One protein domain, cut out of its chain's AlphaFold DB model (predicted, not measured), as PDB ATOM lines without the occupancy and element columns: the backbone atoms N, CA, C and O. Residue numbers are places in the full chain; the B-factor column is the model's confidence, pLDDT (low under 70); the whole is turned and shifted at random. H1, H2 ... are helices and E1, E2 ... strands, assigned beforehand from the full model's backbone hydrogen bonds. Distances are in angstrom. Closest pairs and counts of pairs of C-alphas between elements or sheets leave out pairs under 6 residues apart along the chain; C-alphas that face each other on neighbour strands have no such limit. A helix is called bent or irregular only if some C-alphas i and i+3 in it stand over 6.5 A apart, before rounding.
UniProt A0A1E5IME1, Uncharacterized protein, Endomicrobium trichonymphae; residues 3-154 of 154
ATOM      1  N   HIS A   3       7.072  13.233 -25.102       82.69
ATOM      2  CA  HIS A   3       6.910  13.652 -23.710       82.69
ATOM      3  C   HIS A   3       6.118  12.580 -22.962       82.69
ATOM      4  O   HIS A   3       4.984  12.274 -23.338       82.69
ATOM      5  N   LEU A   4       6.716  11.992 -21.928       73.69
ATOM      6  CA  LEU A   4       6.070  11.002 -21.073       73.69
ATOM      7  C   LEU A   4       5.738  11.647 -19.723       73.69
ATOM      8  O   LEU A   4       6.565  11.697 -18.812       73.69
ATOM      9  N   GLY A   5       4.506  12.140 -19.597       83.12
ATOM     10  CA  GLY A   5       4.093  12.935 -18.437       83.12
ATOM     11  C   GLY A   5       4.720  14.334 -18.434       83.12
ATOM     12  O   GLY A   5       5.160  14.818 -19.473       83.12
ATOM     13  N   SER A   6       4.737  14.989 -17.269       81.75
ATOM     14  CA  SER A   6       5.361  16.310 -17.077       81.75
ATOM     15  C   SER A   6       6.883  16.237 -16.923       81.75
ATOM     16  O   SER A   6       7.575  17.190 -17.258       81.75
ATOM     17  N   CYS A   7       7.405  15.106 -16.441       90.75
ATOM     18  CA  CYS A   7       8.775  15.043 -15.939       90.75
ATOM     19  C   CYS A   7       9.783  14.425 -16.911       90.75
ATOM     20  O   CYS A   7      10.976  14.560 -16.674       90.75
ATOM     21  N   TRP A   8       9.360  13.706 -17.956       94.25
ATOM     22  CA  TRP A   8      10.276  12.967 -18.834       94.25
ATOM     23  C   TRP A   8      10.121  13.360 -20.296       94.25
ATOM     24  O   TRP A   8       9.038  13.250 -20.872       94.25
ATOM     25  N   ASN A   9      11.241  13.702 -20.925       95.31
ATOM     26  CA  ASN A   9      11.320  13.986 -22.350       95.31
ATOM     27  C   ASN A   9      12.293  13.017 -23.009       95.31
ATOM     28  O   ASN A   9      13.414  12.854 -22.542       95.31
ATOM     29  N   PHE A  10      11.882  12.417 -24.120       96.50
ATOM     30  CA  PHE A  10      12.690  11.502 -24.916       96.50
ATOM     31  C   PHE A  10      12.945  12.094 -26.302       96.50
ATOM     32  O   PHE A  10      12.034  12.551 -27.006       96.50
ATOM     33  N   GLY A  11      14.205  12.084 -26.706       95.25
ATOM     34  CA  GLY A  11      14.694  12.550 -27.990       95.25
ATOM     35  C   GLY A  11      15.224  11.389 -28.818       95.25
ATOM     36  O   GLY A  11      15.925  10.515 -28.321       95.25
ATOM     37  N   LEU A  12      14.905  11.402 -30.105       96.00
ATOM     38  CA  LEU A  12      15.603  10.606 -31.100       96.00
ATOM     39  C   LEU A  12      15.823  11.516 -32.299       96.00
ATOM     40  O   LEU A  12      14.885  12.179 -32.752       96.00
ATOM     41  N   SER A  13      17.058  11.580 -32.776       95.06
ATOM     42  CA  SER A  13      17.420  12.349 -33.961       95.06
ATOM     43  C   SER A  13      18.229  11.471 -34.894       95.06
ATOM     44  O   SER A  13      19.150  10.790 -34.448       95.06
ATOM     45  N   MET A  14      17.919  11.530 -36.179       92.25
ATOM     46  CA  MET A  14      18.686  10.860 -37.216       92.25
ATOM     47  C   MET A  14      19.123  11.906 -38.236       92.25
ATOM     48  O   MET A  14      18.312  12.742 -38.638       92.25
ATOM     49  N   SER A  15      20.388  11.878 -38.638       89.88
ATOM     50  CA  SER A  15      20.924  12.764 -39.672       89.88
ATOM     51  C   SER A  15      21.593  11.963 -40.776       89.88
ATOM     52  O   SER A  15      22.274  10.980 -40.498       89.88
ATOM     53  N   ASP A  16      21.400  12.430 -42.006       82.94
ATOM     54  CA  ASP A  16      21.989  11.907 -43.239       82.94
ATOM     55  C   ASP A  16      21.843  10.393 -43.465       82.94
ATOM     56  O   ASP A  16      22.801   9.630 -43.514       82.94
ATOM     57  N   ILE A  17      20.594   9.963 -43.650       79.44
ATOM     58  CA  ILE A  17      20.216   8.561 -43.891       79.44
ATOM     59  C   ILE A  17      20.912   7.965 -45.130       79.44
ATOM     60  O   ILE A  17      21.086   6.749 -45.215       79.44
ATOM     61  N   TYR A  18      21.297   8.804 -46.094       79.44
ATOM     62  CA  TYR A  18      21.713   8.378 -47.431       79.44
ATOM     63  C   TYR A  18      23.221   8.435 -47.665       79.44
ATOM     64  O   TYR A  18      23.650   8.158 -48.784       79.44
ATOM     65  N   ASN A  19      24.015   8.729 -46.631       78.31
ATOM     66  CA  ASN A  19      25.467   8.858 -46.735       78.31
ATOM     67  C   ASN A  19      25.855   9.856 -47.836       78.31
ATOM     68  O   ASN A  19      26.452   9.498 -48.859       78.31
ATOM     69  N   SER A  20      25.403  11.100 -47.669       82.06
ATOM     70  CA  SER A  20      25.499  12.113 -48.709       82.06
ATOM     71  C   SER A  20      26.966  12.411 -49.025       82.06
ATOM     72  O   SER A  20      27.778  12.709 -48.146       82.06
ATOM     73  N   GLY A  21      27.308  12.326 -50.311       82.06
ATOM     74  CA  GLY A  21      28.612  12.732 -50.818       82.06
ATOM     75  C   GLY A  21      28.692  14.252 -50.944       82.06
ATOM     76  O   GLY A  21      27.797  14.882 -51.504       82.06
ATOM     77  N   ILE A  22      29.775  14.840 -50.444       81.69
ATOM     78  CA  ILE A  22      30.146  16.231 -50.692       81.69
ATOM     79  C   ILE A  22      31.329  16.232 -51.649       81.69
ATOM     80  O   ILE A  22      32.431  15.803 -51.299       81.69
ATOM     81  N   GLU A  23      31.112  16.784 -52.834       85.25
ATOM     82  CA  GLU A  23      32.181  17.118 -53.764       85.25
ATOM     83  C   GLU A  23      32.646  18.551 -53.510       85.25
ATOM     84  O   GLU A  23      31.846  19.490 -53.490       85.25
ATOM     85  N   TYR A  24      33.950  18.745 -53.328       82.19
ATOM     86  CA  TYR A  24      34.518  20.082 -53.173       82.19
ATOM     87  C   TYR A  24      35.847  20.225 -53.908       82.19
ATOM     88  O   TYR A  24      36.619  19.276 -54.075       82.19
ATOM     89  N   LYS A  25      36.127  21.457 -54.341       83.44
ATOM     90  CA  LYS A  25      37.425  21.836 -54.903       83.44
ATOM     91  C   LYS A  25      38.290  22.420 -53.805       83.44
ATOM     92  O   LYS A  25      37.905  23.389 -53.153       83.44
ATOM     93  N   LYS A  26      39.478  21.855 -53.617       80.38
ATOM     94  CA  LYS A  26      40.474  22.422 -52.707       80.38
ATOM     95  C   LYS A  26      41.111  23.646 -53.358       80.38
ATOM     96  O   LYS A  26      41.558  23.575 -54.502       80.38
ATOM     97  N   LEU A  27      41.139  24.756 -52.629       83.12
ATOM     98  CA  LEU A  27      41.913  25.930 -53.006       83.12
ATOM     99  C   LEU A  27      43.349  25.728 -52.522       83.12
ATOM    100  O   LEU A  27      43.574  25.522 -51.329       83.12
ATOM    101  N   ASP A  28      44.309  25.790 -53.434       82.00
ATOM    102  CA  ASP A  28      45.706  25.928 -53.049       82.00
ATOM    103  C   ASP A  28      45.948  27.380 -52.619       82.00
ATOM    104  O   ASP A  28      45.881  28.306 -53.428       82.00
ATOM    105  N   LEU A  29      46.205  27.578 -51.327       82.00
ATOM    106  CA  LEU A  29      46.417  28.897 -50.728       82.00
ATOM    107  C   LEU A  29      47.691  29.582 -51.241       82.00
ATOM    108  O   LEU A  29      47.781  30.805 -51.168       82.00
ATOM    109  N   VAL A  30      48.658  28.823 -51.769       84.38
ATOM    110  CA  VAL A  30      49.917  29.374 -52.290       84.38
ATOM    111  C   VAL A  30      49.732  29.895 -53.712       84.38
ATOM    112  O   VAL A  30      50.173  30.998 -54.027       84.38
ATOM    113  N   SER A  31      49.067  29.126 -54.575       86.38
ATOM    114  CA  SER A  31      48.833  29.531 -55.967       86.38
ATOM    115  C   SER A  31      47.529  30.304 -56.185       86.38
ATOM    116  O   SER A  31      47.324  30.831 -57.279       86.38
ATOM    117  N   LEU A  32      46.653  30.369 -55.174       83.44
ATOM    118  CA  LEU A  32      45.285  30.900 -55.249       83.44
ATOM    119  C   LEU A  32      44.460  30.276 -56.389       83.44
ATOM    120  O   LEU A  32      43.529  30.892 -56.913       83.44
ATOM    121  N   LYS A  33      44.795  29.044 -56.787       84.19
ATOM    122  CA  LYS A  33      44.083  28.275 -57.811       84.19
ATOM    123  C   LYS A  33      43.369  27.093 -57.178       84.19
ATOM    124  O   LYS A  33      43.849  26.482 -56.226       84.19
ATOM    125  N   PHE A  34      42.208  26.756 -57.727       77.81
ATOM    126  CA  PHE A  34      41.545  25.503 -57.390       77.81
ATOM    127  C   PHE A  34      42.332  24.340 -57.992       77.81
ATOM    128  O   PHE A  34      42.702  24.386 -59.165       77.81
ATOM    129  N   LEU A  35      42.576  23.305 -57.192       78.88
ATOM    130  CA  LEU A  35      43.156  22.058 -57.677       78.88
ATOM    131  C   LEU A  35      42.191  21.400 -58.679       78.88
ATOM    132  O   LEU A  35      40.975  21.433 -58.489       78.88
ATOM    133  N   GLU A  36      42.736  20.813 -59.749       71.38
ATOM    134  CA  GLU A  36      41.939  20.204 -60.829       71.38
ATOM    135  C   GLU A  36      41.158  18.961 -60.375       71.38
ATOM    136  O   GLU A  36      40.125  18.638 -60.959       71.38
ATOM    137  N   ASN A  37      41.598  18.305 -59.296       73.12
ATOM    138  CA  ASN A  37      40.929  17.135 -58.738       73.12
ATOM    139  C   ASN A  37      39.896  17.538 -57.676       73.12
ATOM    140  O   ASN A  37      40.214  18.234 -56.707       73.12
ATOM    141  N   TYR A  38      38.671  17.037 -57.832       67.56
ATOM    142  CA  TYR A  38      37.658  17.081 -56.781       67.56
ATOM    143  C   TYR A  38      38.070  16.154 -55.638       67.56
ATOM    144  O   TYR A  38      38.633  15.081 -55.853       67.56
ATOM    145  N   SER A  39      37.831  16.591 -54.406       69.94
ATOM    146  CA  SER A  39      37.892  15.719 -53.237       69.94
ATOM    147  C   SER A  39      36.469  15.324 -52.861       69.94
ATOM    148  O   SER A  39      35.585  16.179 -52.822       69.94
ATOM    149  N   GLU A  40      36.269  14.042 -52.573       74.44
ATOM    150  CA  GLU A  40      35.008  13.518 -52.057       74.44
ATOM    151  C   GLU A  40      35.105  13.394 -50.535       74.44
ATOM    152  O   GLU A  40      36.051  12.807 -50.002       74.44
ATOM    153  N   ALA A  41      34.132  13.959 -49.830       75.44
ATOM    154  CA  ALA A  41      33.864  13.643 -48.435       75.44
ATOM    155  C   ALA A  41      32.509  12.946 -48.339       75.44
ATOM    156  O   ALA A  41      31.610  13.207 -49.136       75.44
ATOM    157  N   LYS A  42      32.361  12.061 -47.360       81.69
ATOM    158  CA  LYS A  42      31.097  11.400 -47.050       81.69
ATOM    159  C   LYS A  42      30.648  11.848 -45.674       81.69
ATOM    160  O   LYS A  42      31.473  11.940 -44.765       81.69
ATOM    161  N   ILE A  43      29.371  12.173 -45.543       79.62
ATOM    162  CA  ILE A  43      28.764  12.395 -44.238       79.62
ATOM    163  C   ILE A  43      28.155  11.065 -43.802       79.62
ATOM    164  O   ILE A  43      27.213  10.565 -44.413       79.62
ATOM    165  N   ASP A  44      28.697  10.488 -42.734       83.94
ATOM    166  CA  ASP A  44      28.174   9.237 -42.203       83.94
ATOM    167  C   ASP A  44      26.794   9.437 -41.545       83.94
ATOM    168  O   ASP A  44      26.569  10.455 -40.875       83.94
ATOM    169  N   PRO A  45      25.870   8.466 -41.693       87.19
ATOM    170  CA  PRO A  45      24.579   8.499 -41.023       87.19
ATOM    171  C   PRO A  45      24.768   8.492 -39.509       87.19
ATOM    172  O   PRO A  45      25.480   7.646 -38.966       87.19
ATOM    173  N   LYS A  46      24.066   9.388 -38.811       90.19
ATOM    174  CA  LYS A  46      24.098   9.457 -37.344       90.19
ATOM    175  C   LYS A  46      22.724   9.190 -36.772       90.19
ATOM    176  O   LYS A  46      21.722   9.708 -37.264       90.19
ATOM    177  N   LEU A  47      22.697   8.420 -35.694       92.50
ATOM    178  CA  LEU A  47      21.528   8.220 -34.853       92.50
ATOM    179  C   LEU A  47      21.900   8.638 -33.436       92.50
ATOM    180  O   LEU A  47      22.844   8.095 -32.867       92.50
ATOM    181  N   ASN A  48      21.144   9.576 -32.877       94.75
ATOM    182  CA  ASN A  48      21.309  10.025 -31.504       94.75
ATOM    183  C   ASN A  48      20.027   9.757 -30.722       94.75
ATOM    184  O   ASN A  48      18.917   9.860 -31.258       94.75
ATOM    185  N   PHE A  49      20.198   9.446 -29.449       96.38
ATOM    186  CA  PHE A  49      19.134   9.239 -28.484       96.38
ATOM    187  C   PHE A  49      19.372  10.149 -27.285       96.38
ATOM    188  O   PHE A  49      20.509  10.294 -26.853       96.38
ATOM    189  N   GLY A  50      18.305  10.722 -26.745       96.75
ATOM    190  CA  GLY A  50      18.374  11.626 -25.606       96.75
ATOM    191  C   GLY A  50      17.235  11.410 -24.630       96.75
ATOM    192  O   GLY A  50      16.129  11.020 -25.017       96.75
ATOM    193  N   VAL A  51      17.484  11.690 -23.360       97.44
ATOM    194  CA  VAL A  51      16.466  11.741 -22.317       97.44
ATOM    195  C   VAL A  51      16.730  12.921 -21.392       97.44
ATOM    196  O   VAL A  51      17.862  13.173 -20.996       97.44
ATOM    197  N   ALA A  52      15.670  13.633 -21.029       97.44
ATOM    198  CA  ALA A  52      15.712  14.668 -20.011       97.44
ATOM    199  C   ALA A  52      14.664  14.395 -18.930       97.44
ATOM    200  O   ALA A  52      13.542  13.977 -19.232       97.44
ATOM    201  N   TYR A  53      15.046  14.641 -17.682       96.06
ATOM    202  CA  TYR A  53      14.235  14.444 -16.493       96.06
ATOM    203  C   TYR A  53      14.123  15.741 -15.688       96.06
ATOM    204  O   TYR A  53      15.131  16.345 -15.326       96.06
ATOM    205  N   TYR A  54      12.887  16.127 -15.385       95.62
ATOM    206  CA  TYR A  54      12.492  17.328 -14.655       95.62
ATOM    207  C   TYR A  54      11.871  16.883 -13.326       95.62
ATOM    208  O   TYR A  54      10.669  16.616 -13.251       95.62
ATOM    209  N   PRO A  55      12.681  16.667 -12.279       93.62
ATOM    210  CA  PRO A  55      12.150  16.308 -10.975       93.62
ATOM    211  C   PRO A  55      11.348  17.465 -10.377       93.62
ATOM    212  O   PRO A  55      11.856  18.566 -10.212       93.62
ATOM    213  N   GLU A  56      10.126  17.181  -9.935       92.06
ATOM    214  CA  GLU A  56       9.340  18.137  -9.140       92.06
ATOM    215  C   GLU A  56       9.865  18.240  -7.695       92.06
ATOM    216  O   GLU A  56       9.741  19.278  -7.042       92.06
ATOM    217  N   LYS A  57      10.447  17.150  -7.165       92.62
ATOM    218  CA  LYS A  57      10.861  17.020  -5.758       92.62
ATOM    219  C   LYS A  57      12.215  16.333  -5.622       92.62
ATOM    220  O   LYS A  57      12.443  15.284  -6.221       92.62
ATOM    221  N   PHE A  58      13.073  16.865  -4.753       90.31
ATOM    222  CA  PHE A  58      14.324  16.226  -4.336       90.31
ATOM    223  C   PHE A  58      14.201  15.696  -2.904       90.31
ATOM    224  O   PHE A  58      14.133  16.476  -1.953       90.31
ATOM    225  N   TYR A  59      14.167  14.372  -2.734       91.00
ATOM    226  CA  TYR A  59      14.074  13.732  -1.419       91.00
ATOM    227  C   TYR A  59      15.463  13.558  -0.802       91.00
ATOM    228  O   TYR A  59      16.283  12.808  -1.322       91.00
ATOM    229  N   TYR A  60      15.710  14.206   0.337       90.56
ATOM    230  CA  TYR A  60      16.972  14.078   1.080       90.56
ATOM    231  C   TYR A  60      16.834  13.232   2.357       90.56
ATOM    232  O   TYR A  60      17.835  12.824   2.943       90.56
ATOM    233  N   TRP A  61      15.606  12.965   2.811       92.56
ATOM    234  CA  TRP A  61      15.319  12.081   3.943       92.56
ATOM    235  C   TRP A  61      13.932  11.452   3.799       92.56
ATOM    236  O   TRP A  61      13.088  11.956   3.056       92.56
ATOM    237  N   PHE A  62      13.657  10.373   4.538       90.94
ATOM    238  CA  PHE A  62      12.343   9.729   4.531       90.94
ATOM    239  C   PHE A  62      11.233  10.737   4.876       90.94
ATOM    240  O   PHE A  62      11.206  11.305   5.969       90.94
ATOM    241  N   GLY A  63      10.346  10.992   3.910       91.31
ATOM    242  CA  GLY A  63       9.251  11.956   4.026       91.31
ATOM    243  C   GLY A  63       9.644  13.438   3.943       91.31
ATOM    244  O   GLY A  63       8.752  14.280   4.003       91.31
ATOM    245  N   LYS A  64      10.930  13.787   3.785       92.44
ATOM    246  CA  LYS A  64      11.376  15.179   3.610       92.44
ATOM    247  C   LYS A  64      11.946  15.408   2.216       92.44
ATOM    248  O   LYS A  64      12.809  14.661   1.753       92.44
ATOM    249  N   TYR A  65      11.488  16.478   1.581       94.62
ATOM    250  CA  TYR A  65      11.903  16.864   0.242       94.62
ATOM    251  C   TYR A  65      12.021  18.379   0.105       94.62
ATOM    252  O   TYR A  65      11.477  19.133   0.914       94.62
ATOM    253  N   TRP A  66      12.741  18.804  -0.925       91.56
ATOM    254  CA  TRP A  66      12.672  20.157  -1.463       91.56
ATOM    255  C   TRP A  66      11.829  20.149  -2.730       91.56
ATOM    256  O   TRP A  66      11.978  19.252  -3.560       91.56
ATOM    257  N   GLU A  67      10.939  21.127  -2.857       93.69
ATOM    258  CA  GLU A  67      10.238  21.408  -4.110       93.69
ATOM    259  C   GLU A  67      11.211  22.111  -5.051       93.69
ATOM    260  O   GLU A  67      11.931  23.029  -4.645       93.69
ATOM    261  N   LEU A  68      11.299  21.605  -6.276       91.00
ATOM    262  CA  LEU A  68      12.266  22.077  -7.257       91.00
ATOM    263  C   LEU A  68      11.638  23.008  -8.291       91.00
ATOM    264  O   LEU A  68      12.397  23.740  -8.903       91.00
ATOM    265  N   ASP A  69      10.314  23.028  -8.469       88.75
ATOM    266  CA  ASP A  69       9.596  23.918  -9.404       88.75
ATOM    267  C   ASP A  69      10.262  24.024 -10.796       88.75
ATOM    268  O   ASP A  69      10.536  25.125 -11.275       88.75
ATOM    269  N   ASP A  70      10.631  22.893 -11.408       86.12
ATOM    270  CA  ASP A  70      11.342  22.830 -12.700       86.12
ATOM    271  C   ASP A  70      12.693  23.576 -12.749       86.12
ATOM    272  O   ASP A  70      13.238  23.864 -13.821       86.12
ATOM    273  N   ARG A  71      13.278  23.884 -11.585       92.38
ATOM    274  CA  ARG A  71      14.591  24.537 -11.485       92.38
ATOM    275  C   ARG A  71      15.731  23.598 -11.811       92.38
ATOM    276  O   ARG A  71      16.802  24.094 -12.123       92.38
ATOM    277  N   ILE A  72      15.539  22.285 -11.703       95.00
ATOM    278  CA  ILE A  72      16.585  21.299 -11.971       95.00
ATOM    279  C   ILE A  72      16.165  20.420 -13.139       95.00
ATOM    280  O   ILE A  72      15.051  19.903 -13.159       95.00
ATOM    281  N   VAL A  73      17.083  20.224 -14.078       96.00
ATOM    282  CA  VAL A  73      16.933  19.291 -15.194       96.00
ATOM    283  C   VAL A  73      18.142  18.379 -15.215       96.00
ATOM    284  O   VAL A  73      19.269  18.857 -15.143       96.00
ATOM    285  N   PHE A  74      17.912  17.080 -15.345       96.94
ATOM    286  CA  PHE A  74      18.955  16.112 -15.659       96.94
ATOM    287  C   PHE A  74      18.823  15.702 -17.117       96.94
ATOM    288  O   PHE A  74      17.718  15.407 -17.568       96.94
ATOM    289  N   ALA A  75      19.930  15.664 -17.845       97.38
ATOM    290  CA  ALA A  75      19.967  15.262 -19.242       97.38
ATOM    291  C   ALA A  75      20.962  14.121 -19.441       97.38
ATOM    292  O   ALA A  75      22.008  14.058 -18.795       97.38
ATOM    293  N   PHE A  76      20.618  13.205 -20.335       97.12
ATOM    294  CA  PHE A  76      21.493  12.140 -20.782       97.12
ATOM    295  C   PHE A  76      21.311  11.942 -22.280       97.12
ATOM    296  O   PHE A  76      20.204  11.647 -22.728       97.12
ATOM    297  N   ASP A  77      22.398  12.035 -23.036       96.38
ATOM    298  CA  ASP A  77      22.406  11.824 -24.478       96.38
ATOM    299  C   ASP A  77      23.444  10.776 -24.879       96.38
ATOM    300  O   ASP A  77      24.536  10.686 -24.317       96.38
ATOM    301  N   LEU A  78      23.095   9.990 -25.893       94.62
ATOM    302  CA  LEU A  78      23.985   9.103 -26.624       94.62
ATOM    303  C   LEU A  78      24.020   9.536 -28.082       94.62
ATOM    304  O   LEU A  78      23.001   9.491 -28.778       94.62
ATOM    305  N   THR A  79      25.198   9.914 -28.562       92.31
ATOM    306  CA  THR A  79      25.384  10.365 -29.942       92.31
ATOM    307  C   THR A  79      26.020   9.297 -30.813       92.31
ATOM    308  O   THR A  79      26.816   8.489 -30.342       92.31
ATOM    309  N   ASP A  80      25.729   9.352 -32.108       89.31
ATOM    310  CA  ASP A  80      26.415   8.587 -33.145       89.31
ATOM    311  C   ASP A  80      26.404   7.064 -32.907       89.31
ATOM    312  O   ASP A  80      27.412   6.357 -32.964       89.31
ATOM    313  N   LEU A  81      25.218   6.529 -32.610       88.38
ATOM    314  CA  LEU A  81      25.000   5.109 -32.317       88.38
ATOM    315  C   LEU A  81      25.298   4.186 -33.510       88.38
ATOM    316  O   LEU A  81      25.483   2.987 -33.318       88.38
ATOM    317  N   MET A  82      25.340   4.729 -34.730       86.38
ATOM    318  CA  MET A  82      25.486   3.968 -35.977       86.38
ATOM    319  C   MET A  82      26.883   4.045 -36.603       86.38
ATOM    320  O   MET A  82      27.087   3.448 -37.657       86.38
ATOM    321  N   ASN A  83      27.844   4.729 -35.977       83.38
ATOM    322  CA  ASN A  83      29.181   4.887 -36.543       83.38
ATOM    323  C   ASN A  83      29.900   3.533 -36.723       83.38
ATOM    324  O   ASN A  83      30.199   2.869 -35.722       83.38
ATOM    325  N   PRO A  84      30.220   3.128 -37.965       77.62
ATOM    326  CA  PRO A  84      30.855   1.843 -38.235       77.62
ATOM    327  C   PRO A  84      32.361   1.831 -37.930       77.62
ATOM    328  O   PRO A  84      32.924   0.757 -37.726       77.62
ATOM    329  N   ALA A  85      33.024   2.993 -37.902       80.44
ATOM    330  CA  ALA A  85      34.470   3.096 -37.686       80.44
ATOM    331  C   ALA A  85      34.866   2.902 -36.214       80.44
ATOM    332  O   ALA A  85      35.979   2.483 -35.904       80.44
ATOM    333  N   GLU A  86      33.943   3.178 -35.298       80.12
ATOM    334  CA  GLU A  86      34.170   3.140 -33.861       80.12
ATOM    335  C   GLU A  86      33.080   2.271 -33.189       80.12
ATOM    336  O   GLU A  86      31.941   2.717 -33.032       80.12
ATOM    337  N   PRO A  87      33.375   1.026 -32.772       80.75
ATOM    338  CA  PRO A  87      32.387   0.167 -32.121       80.75
ATOM    339  C   PRO A  87      31.921   0.734 -30.773       80.75
ATOM    340  O   PRO A  87      32.748   1.049 -29.916       80.75
ATOM    341  N   PHE A  88      30.604   0.765 -30.543       82.00
ATOM    342  CA  PHE A  88      29.994   1.354 -29.340       82.00
ATOM    343  C   PHE A  88      30.569   0.813 -28.020       82.00
ATOM    344  O   PHE A  88      30.776   1.577 -27.085       82.00
ATOM    345  N   VAL A  89      30.890  -0.484 -27.944       81.12
ATOM    346  CA  VAL A  89      31.445  -1.125 -26.730       81.12
ATOM    347  C   VAL A  89      32.723  -0.434 -26.241       81.12
ATOM    348  O   VAL A  89      32.948  -0.347 -25.037       81.12
ATOM    349  N   ASN A  90      33.527   0.101 -27.161       79.25
ATOM    350  CA  ASN A  90      34.801   0.746 -26.843       79.25
ATOM    351  C   ASN A  90      34.693   2.275 -26.743       79.25
ATOM    352  O   ASN A  90      35.610   2.911 -26.231       79.25
ATOM    353  N   THR A  91      33.599   2.875 -27.227       82.56
ATOM    354  CA  THR A  91      33.423   4.338 -27.307       82.56
ATOM    355  C   THR A  91      32.183   4.851 -26.576       82.56
ATOM    356  O   THR A  91      31.871   6.036 -26.669       82.56
ATOM    357  N   ALA A  92      31.505   4.005 -25.793       84.31
ATOM    358  CA  ALA A  92      30.274   4.357 -25.082       84.31
ATOM    359  C   ALA A  92      30.417   5.638 -24.243       84.31
ATOM    360  O   ALA A  92      29.565   6.514 -24.329       84.31
ATOM    361  N   LEU A  93      31.523   5.789 -23.502       84.12
ATOM    362  CA  LEU A  93      31.775   6.987 -22.692       84.12
ATOM    363  C   LEU A  93      32.029   8.239 -23.549       84.12
ATOM    364  O   LEU A  93      31.555   9.321 -23.217       84.12
ATOM    365  N   LYS A  94      32.737   8.090 -24.677       85.06
ATOM    366  CA  LYS A  94      32.998   9.175 -25.643       85.06
ATOM    367  C   LYS A  94      31.701   9.660 -26.301       85.06
ATOM    368  O   LYS A  94      31.603  10.818 -26.683       85.06
ATOM    369  N   ARG A  95      30.706   8.779 -26.418       89.12
ATOM    370  CA  ARG A  95      29.393   9.063 -27.017       89.12
ATOM    371  C   ARG A  95      28.325   9.465 -26.016       89.12
ATOM    372  O   ARG A  95      27.228   9.816 -26.436       89.12
ATOM    373  N   SER A  96      28.611   9.344 -24.724       92.56
ATOM    374  CA  SER A  96      27.680   9.713 -23.670       92.56
ATOM    375  C   SER A  96      27.902  11.147 -23.225       92.56
ATOM    376  O   SER A  96      29.038  11.563 -22.978       92.56
ATOM    377  N   HIS A  97      26.797  11.852 -23.048       94.81
ATOM    378  CA  HIS A  97      26.749  13.181 -22.473       94.81
ATOM    379  C   HIS A  97      25.789  13.126 -21.301       94.81
ATOM    380  O   HIS A  97      24.663  12.657 -21.449       94.81
ATOM    381  N   ILE A  98      26.242  13.538 -20.125       96.62
ATOM    382  CA  ILE A  98      25.427  13.507 -18.909       96.62
ATOM    383  C   ILE A  98      25.488  14.879 -18.291       96.62
ATOM    384  O   ILE A  98      26.581  15.369 -18.038       96.62
ATOM    385  N   GLY A  99      24.339  15.484 -18.046       96.88
ATOM    386  CA  GLY A  99      24.269  16.878 -17.667       96.88
ATOM    387  C   GLY A  99      23.245  17.180 -16.601       96.88
ATOM    388  O   GLY A  99      22.273  16.443 -16.410       96.88
ATOM    389  N   ALA A 100      23.473  18.289 -15.914       97.19
ATOM    390  CA  ALA A 100      22.504  18.884 -15.019       97.19
ATOM    391  C   ALA A 100      22.458  20.399 -15.218       97.19
ATOM    392  O   ALA A 100      23.483  21.080 -15.197       97.19
ATOM    393  N   GLU A 101      21.248  20.930 -15.348       97.31
ATOM    394  CA  GLU A 101      20.973  22.362 -15.377       97.31
ATOM    395  C   GLU A 101      20.238  22.758 -14.096       97.31
ATOM    396  O   GLU A 101      19.299  22.081 -13.680       97.31
ATOM    397  N   CYS A 102      20.654  23.863 -13.478       96.25
ATOM    398  CA  CYS A 102      19.995  24.469 -12.330       96.25
ATOM    399  C   CYS A 102      19.664  25.938 -12.617       96.25
ATOM    400  O   CYS A 102      20.545  26.722 -12.979       96.25
ATOM    401  N   LYS A 103      18.403  26.323 -12.421       95.12
ATOM    402  CA  LYS A 103      17.882  27.678 -12.623       95.12
ATOM    403  C   LYS A 103      17.632  28.356 -11.282       95.12
ATOM    404  O   LYS A 103      16.939  27.823 -10.414       95.12
ATOM    405  N   PHE A 104      18.144  29.570 -11.126       92.25
ATOM    406  CA  PHE A 104      17.920  30.410  -9.955       92.25
ATOM    407  C   PHE A 104      17.583  31.841 -10.386       92.25
ATOM    408  O   PHE A 104      18.458  32.686 -10.587       92.25
ATOM    409  N   GLY A 105      16.283  32.113 -10.542       91.06
ATOM    410  CA  GLY A 105      15.804  33.387 -11.078       91.06
ATOM    411  C   GLY A 105      16.303  33.591 -12.515       91.06
ATOM    412  O   GLY A 105      16.100  32.698 -13.334       91.06
ATOM    413  N   PRO A 106      16.967  34.718 -12.835       94.12
ATOM    414  CA  PRO A 106      17.522  34.945 -14.167       94.12
ATOM    415  C   PRO A 106      18.842  34.197 -14.405       94.12
ATOM    416  O   PRO A 106      19.387  34.266 -15.498       94.12
ATOM    417  N   PHE A 107      19.406  33.526 -13.399       96.56
ATOM    418  CA  PHE A 107      20.675  32.821 -13.540       96.56
ATOM    419  C   PHE A 107      20.448  31.349 -13.846       96.56
ATOM    420  O   PHE A 107      19.577  30.705 -13.258       96.56
ATOM    421  N   VAL A 108      21.281  30.800 -14.719       97.06
ATOM    422  CA  VAL A 108      21.332  29.369 -15.010       97.06
ATOM    423  C   VAL A 108      22.759  28.891 -14.838       97.06
ATOM    424  O   VAL A 108      23.697  29.581 -15.229       97.06
ATOM    425  N   VAL A 109      22.934  27.721 -14.235       97.44
ATOM    426  CA  VAL A 109      24.231  27.057 -14.090       97.44
ATOM    427  C   VAL A 109      24.099  25.638 -14.617       97.44
ATOM    428  O   VAL A 109      23.093  24.974 -14.372       97.44
ATOM    429  N   ARG A 110      25.109  25.183 -15.354       97.19
ATOM    430  CA  ARG A 110      25.163  23.865 -15.982       97.19
ATOM    431  C   ARG A 110      26.451  23.166 -15.598       97.19
ATOM    432  O   ARG A 110      27.505  23.802 -15.516       97.19
ATOM    433  N   ALA A 111      26.359  21.873 -15.352       97.31
ATOM    434  CA  ALA A 111      27.515  21.029 -15.130       97.31
ATOM    435  C   ALA A 111      27.270  19.692 -15.814       97.31
ATOM    436  O   ALA A 111      26.315  18.988 -15.483       97.31
ATOM    437  N   ASP A 112      28.156  19.350 -16.740       95.38
ATOM    438  CA  ASP A 112      27.997  18.197 -17.606       95.38
ATOM    439  C   ASP A 112      29.297  17.393 -17.690       95.38
ATOM    440  O   ASP A 112      30.388  17.866 -17.375       95.38
ATOM    441  N   ILE A 113      29.180  16.151 -18.134       93.69
ATOM    442  CA  ILE A 113      30.272  15.301 -18.584       93.69
ATOM    443  C   ILE A 113      30.035  15.087 -20.074       93.69
ATOM    444  O   ILE A 113      29.110  14.378 -20.467       93.69
ATOM    445  N   ASN A 114      30.860  15.724 -20.897       90.31
ATOM    446  CA  ASN A 114      30.820  15.695 -22.349       90.31
ATOM    447  C   ASN A 114      31.909  14.749 -22.867       90.31
ATOM    448  O   ASN A 114      33.094  15.058 -22.752       90.31
ATOM    449  N   SER A 115      31.533  13.584 -23.400       87.88
ATOM    450  CA  SER A 115      32.497  12.610 -23.940       87.88
ATOM    451  C   SER A 115      33.581  12.173 -22.936       87.88
ATOM    452  O   SER A 115      34.714  11.878 -23.315       87.88
ATOM    453  N   GLY A 116      33.241  12.139 -21.644       87.06
ATOM    454  CA  GLY A 116      34.163  11.823 -20.546       87.06
ATOM    455  C   GLY A 116      34.875  13.029 -19.921       87.06
ATOM    456  O   GLY A 116      35.557  12.858 -18.912       87.06
ATOM    457  N   TYR A 117      34.685  14.238 -20.452       90.12
ATOM    458  CA  TYR A 117      35.303  15.462 -19.941       90.12
ATOM    459  C   TYR A 117      34.310  16.334 -19.177       90.12
ATOM    460  O   TYR A 117      33.177  16.489 -19.624       90.12
ATOM    461  N   PRO A 118      34.705  16.938 -18.044       92.31
ATOM    462  CA  PRO A 118      33.839  17.874 -17.348       92.31
ATOM    463  C   PRO A 118      33.623  19.138 -18.186       92.31
ATOM    464  O   PRO A 118      34.557  19.708 -18.750       92.31
ATOM    465  N   THR A 119      32.381  19.593 -18.198       95.19
ATOM    466  CA  THR A 119      31.913  20.817 -18.835       95.19
ATOM    467  C   THR A 119      31.159  21.628 -17.795       95.19
ATOM    468  O   THR A 119      30.397  21.087 -16.997       95.19
ATOM    469  N   LEU A 120      31.386  22.934 -17.781       96.88
ATOM    470  CA  LEU A 120      30.702  23.874 -16.907       96.88
ATOM    471  C   LEU A 120      30.091  24.974 -17.758       96.88
ATOM    472  O   LEU A 120      30.721  25.471 -18.688       96.88
ATOM    473  N   GLY A 121      28.883  25.389 -17.416       96.50
ATOM    474  CA  GLY A 121      28.207  26.488 -18.078       96.50
ATOM    475  C   GLY A 121      27.512  27.393 -17.081       96.50
ATOM    476  O   GLY A 121      27.163  26.992 -15.971       96.50
ATOM    477  N   GLY A 122      27.306  28.634 -17.478       96.88
ATOM    478  CA  GLY A 122      26.555  29.602 -16.700       96.88
ATOM    479  C   GLY A 122      25.941  30.638 -17.616       96.88
ATOM    480  O   GLY A 122      26.520  30.963 -18.643       96.88
ATOM    481  N   GLY A 123      24.775  31.159 -17.273       96.62
ATOM    482  CA  GLY A 123      24.104  32.143 -18.104       96.62
ATOM    483  C   GLY A 123      23.198  33.072 -17.321       96.62
ATOM    484  O   GLY A 123      22.792  32.779 -16.194       96.62
ATOM    485  N   LEU A 124      22.898  34.202 -17.947       96.44
ATOM    486  CA  LEU A 124      21.867  35.142 -17.542       96.44
ATOM    487  C   LEU A 124      20.759  35.090 -18.597       96.44
ATOM    488  O   LEU A 124      20.950  35.560 -19.719       96.44
ATOM    489  N   ILE A 125      19.612  34.530 -18.226       93.75
ATOM    490  CA  ILE A 125      18.431  34.395 -19.073       93.75
ATOM    491  C   ILE A 125      17.334  35.314 -18.533       93.75
ATOM    492  O   ILE A 125      16.893  35.204 -17.391       93.75
ATOM    493  N   SER A 126      16.893  36.238 -19.376       92.69
ATOM    494  CA  SER A 126      15.783  37.160 -19.139       92.69
ATOM    495  C   SER A 126      15.016  37.368 -20.445       92.69
ATOM    496  O   SER A 126      15.501  36.997 -21.513       92.69
ATOM    497  N   ASP A 127      13.858  38.022 -20.386       93.25
ATOM    498  CA  ASP A 127      13.048  38.302 -21.583       93.25
ATOM    499  C   ASP A 127      13.754  39.211 -22.608       93.25
ATOM    500  O   ASP A 127      13.379  39.244 -23.778       93.25
ATOM    501  N   ILE A 128      14.766  39.973 -22.176       95.19
ATOM    502  CA  ILE A 128      15.459  40.977 -23.002       95.19
ATOM    503  C   ILE A 128      16.866  40.507 -23.380       95.19
ATOM    504  O   ILE A 128      17.347  40.782 -24.477       95.19
ATOM    505  N   ILE A 129      17.547  39.833 -22.453       93.56
ATOM    506  CA  ILE A 129      18.955  39.457 -22.569       93.56
ATOM    507  C   ILE A 129      19.088  37.961 -22.313       93.56
ATOM    508  O   ILE A 129      18.623  37.466 -21.286       93.56
ATOM    509  N   ASN A 130      19.790  37.284 -23.220       95.94
ATOM    510  CA  ASN A 130      20.252  35.917 -23.049       95.94
ATOM    511  C   ASN A 130      21.766  35.889 -23.288       95.94
ATOM    512  O   ASN A 130      22.221  36.107 -24.411       95.94
ATOM    513  N   ILE A 131      22.530  35.707 -22.214       96.06
ATOM    514  CA  ILE A 131      23.987  35.571 -22.249       96.06
ATOM    515  C   ILE A 131      24.315  34.208 -21.673       96.06
ATOM    516  O   ILE A 131      23.904  33.904 -20.554       96.06
ATOM    517  N   GLU A 132      25.098  33.422 -22.397       96.38
ATOM    518  CA  GLU A 132      25.556  32.119 -21.941       96.38
ATOM    519  C   GLU A 132      27.079  32.080 -21.966       96.38
ATOM    520  O   GLU A 132      27.731  32.765 -22.736       96.38
ATOM    521  N   TYR A 133      27.654  31.295 -21.075       96.38
ATOM    522  CA  TYR A 133      29.065  30.990 -21.020       96.38
ATOM    523  C   TYR A 133      29.206  29.483 -20.885       96.38
ATOM    524  O   TYR A 133      28.485  28.857 -20.104       96.38
ATOM    525  N   ALA A 134      30.154  28.907 -21.609       96.06
ATOM    526  CA  ALA A 134      30.491  27.498 -21.532       96.06
ATOM    527  C   ALA A 134      32.007  27.325 -21.462       96.06
ATOM    528  O   ALA A 134      32.751  27.978 -22.189       96.06
ATOM    529  N   PHE A 135      32.454  26.410 -20.614       95.75
ATOM    530  CA  PHE A 135      33.817  25.914 -20.511       95.75
ATOM    531  C   PHE A 135      33.777  24.397 -20.663       95.75
ATOM    532  O   PHE A 135      33.120  23.726 -19.869       95.75
ATOM    533  N   TYR A 136      34.451  23.847 -21.668       92.69
ATOM    534  CA  TYR A 136      34.368  22.421 -21.981       92.69
ATOM    535  C   TYR A 136      35.692  21.867 -22.500       92.69
ATOM    536  O   TYR A 136      36.483  22.575 -23.129       92.69
ATOM    537  N   GLY A 137      35.921  20.586 -22.223       89.44
ATOM    538  CA  GLY A 137      36.981  19.797 -22.838       89.44
ATOM    539  C   GLY A 137      36.459  19.043 -24.059       89.44
ATOM    540  O   GLY A 137      35.309  18.601 -24.076       89.44
ATOM    541  N   GLU A 138      37.302  18.889 -25.072       82.25
ATOM    542  CA  GLU A 138      37.026  18.073 -26.254       82.25
ATOM    543  C   GLU A 138      38.234  17.189 -26.583       82.25
ATOM    544  O   GLU A 138      39.388  17.611 -26.472       82.25
ATOM    545  N   GLU A 139      37.955  15.954 -26.998       80.38
ATOM    546  CA  GLU A 139      38.942  15.018 -27.529       80.38
ATOM    547  C   GLU A 139      39.116  15.261 -29.033       80.38
ATOM    548  O   GLU A 139      38.176  15.058 -29.800       80.38
ATOM    549  N   ARG A 140      40.317  15.645 -29.479       76.62
ATOM    550  CA  ARG A 140      40.634  15.728 -30.920       76.62
ATOM    551  C   ARG A 140      41.095  14.398 -31.519       76.62
ATOM    552  O   ARG A 140      41.145  14.261 -32.740       76.62
ATOM    553  N   GLY A 141      41.416  13.423 -30.671       68.31
ATOM    554  CA  GLY A 141      41.819  12.081 -31.070       68.31
ATOM    555  C   GLY A 141      40.664  11.135 -31.415       68.31
ATOM    556  O   GLY A 141      39.492  11.347 -31.097       68.31
ATOM    557  N   VAL A 142      41.019  10.026 -32.064       65.31
ATOM    558  CA  VAL A 142      40.088   8.929 -32.376       65.31
ATOM    559  C   VAL A 142      39.729   8.157 -31.102       65.31
ATOM    560  O   VAL A 142      38.583   7.757 -30.912       65.31
ATOM    561  N   TYR A 143      40.680   8.006 -30.183       63.66
ATOM    562  CA  TYR A 143      40.504   7.306 -28.913       63.66
ATOM    563  C   TYR A 143      40.518   8.281 -27.732       63.66
ATOM    564  O   TYR A 143      41.072   9.371 -27.818       63.66
ATOM    565  N   THR A 144      39.917   7.872 -26.615       63.03
ATOM    566  CA  THR A 144      39.883   8.650 -25.370       63.03
ATOM    567  C   THR A 144      41.294   8.898 -24.821       63.03
ATOM    568  O   THR A 144      42.111   7.974 -24.795       63.03
ATOM    569  N   ASN A 145      41.544  10.103 -24.303       67.12
ATOM    570  CA  ASN A 145      42.802  10.567 -23.702       67.12
ATOM    571  C   ASN A 145      43.990  10.673 -24.676       67.12
ATOM    572  O   ASN A 145      45.141  10.554 -24.251       67.12
ATOM    573  N   GLN A 146      43.751  10.862 -25.973       72.94
ATOM    574  CA  GLN A 146      44.825  11.067 -26.944       72.94
ATOM    575  C   GLN A 146      45.270  12.530 -27.009       72.94
ATOM    576  O   GLN A 146      46.460  12.814 -26.892       72.94
ATOM    577  N   GLU A 147      44.331  13.451 -27.196       81.88
ATOM    578  CA  GLU A 147      44.579  14.883 -27.305       81.88
ATOM    579  C   GLU A 147      43.373  15.668 -26.774       81.88
ATOM    580  O   GLU A 147      42.408  15.951 -27.490       81.88
ATOM    581  N   THR A 148      43.444  16.032 -25.494       82.69
ATOM    582  CA  THR A 148      42.445  16.886 -24.850       82.69
ATOM    583  C   THR A 148      42.744  18.356 -25.120       82.69
ATOM    584  O   THR A 148      43.837  18.842 -24.818       82.69
ATOM    585  N   VAL A 149      41.748  19.098 -25.601       87.94
ATOM    586  CA  VAL A 149      41.811  20.559 -25.732       87.94
ATOM    587  C   VAL A 149      40.673  21.191 -24.939       87.94
ATOM    588  O   VAL A 149      39.546  20.705 -24.957       87.94
ATOM    589  N   TRP A 150      40.976  22.281 -24.234       90.88
ATOM    590  CA  TRP A 150      40.007  23.025 -23.432       90.88
ATOM    591  C   TRP A 150      39.580  24.297 -24.150       90.88
ATOM    592  O   TRP A 150      40.419  25.051 -24.646       90.88
ATOM    593  N   PHE A 151      38.277  24.550 -24.158       92.62
ATOM    594  CA  PHE A 151      37.664  25.706 -24.795       92.62
ATOM    595  C   PHE A 151      36.802  26.477 -23.802       92.62
ATOM    596  O   PHE A 151      36.255  25.919 -22.850       92.62
ATOM    597  N   HIS A 152      36.647  27.771 -24.067       93.94
ATOM    598  CA  HIS A 152      35.581  28.574 -23.492       93.94
ATOM    599  C   HIS A 152      34.833  29.331 -24.587       93.94
ATOM    600  O   HIS A 152      35.398  29.640 -25.639       93.94
ATOM    601  N   ARG A 153      33.562  29.635 -24.345       92.31
ATOM    602  CA  ARG A 153      32.715  30.410 -25.249       92.31
ATOM    603  C   ARG A 153      31.758  31.279 -24.444       92.31
ATOM    604  O   ARG A 153      31.287  30.836 -23.402       92.31
ATOM    605  N   ILE A 154      31.515  32.488 -24.943       87.56
ATOM    606  CA  ILE A 154      30.414  33.380 -24.556       87.56
ATOM    607  C   ILE A 154      29.485  33.471 -25.767       87.56
ATOM    608  O   ILE A 154      30.048  33.518 -26.890       87.56
TER     609      ILE A 154
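AT A GLANCE: This is residues 3 to 154 of the 154 residues of an uncharacterized protein of Endomicrobium trichonymphae (UniProt A0A1E5IME1). One twisted, curled sheet of eight strands makes an open wall, and two strand hairpins reach out from it at opposite ends of the longest axis, E2 and E3 at one end and E5 and E6 at the other. The short helix H1 is on the sheet, near the last residues of E7 and E9. The printed part has 152 residues, with the named elements E1 to E7, H1, then E8 to E12; the class is mostly strand. The large sheet runs E1, E4, E7, E8, E9, E10, E11, E12, all antiparallel. The whole is loose, with a radius of gyration of the C-alphas of 20.7 A, and elongated, spanning 72 by 37 by 30 A.

IN THESE COORDINATES: E1 holds residues 8 to 15, from C-alpha 8 at (10.276, 12.967, -18.834), over 23.4 A. E2 is residues 21 to 28, and E3, residues 33 to 42, bends by 76 degrees at residue 36. E4 is residues 46 to 53, 23.6 A long; E5 is 57 to 61, E6 64 to 67 and E7 72 to 78. H1, residues 88 to 95, is irregular: C-alphas 90 and 93 are 8.1 A apart. E8 is residues 96 to 104, 26.7 A; E9 107 to 114; E10 117 to 125, 25.4 A; E11 130 to 139, 28.4 A. E12, residues 148 to 153, ends with C-alpha 153 at (32.715, 30.410, -25.249).

HOW THE PARTS SIT: E1, an edge strand, is antiparallel to E4, with N 9 and O 52 2.9 A apart. E4 and E7 have N 51 and O 76 at 2.8 A, and E7 and E8 have N 75 and O 99 at 2.9 A. E8 to E12 form a meander, each strand the antiparallel neighbour of the one before, with N 102 and O 109 at 2.8 A, N 110 and O 121 at 2.8 A, N 122 and O 133 at 2.9 A, and N 136 and O 151 at 3.0 A. E12 is the other edge strand. The hairpin E2 and E3 has N 22 and O 41 at 2.8 A; the hairpin E5 and E6 has N 58 and O 66 at 2.9 A. H1 is on the large sheet at a height over the sheet of 9.0 A, over none of its strands; the closest C-alphas of H1 and E7 are those of Arg 95 and Leu 78, 5.4 A apart. In H1, 2 of 4 O i to N i+4 pairs are within hydrogen-bond range.

THE WHOLE: The C-alphas of Ser 31 and Gly 63, the two farthest apart, are 74.0 A apart. The printed part has no cut and no long link. Its mean pLDDT is 88.2; residues 38 to 39 and 141 to 145 are under 70.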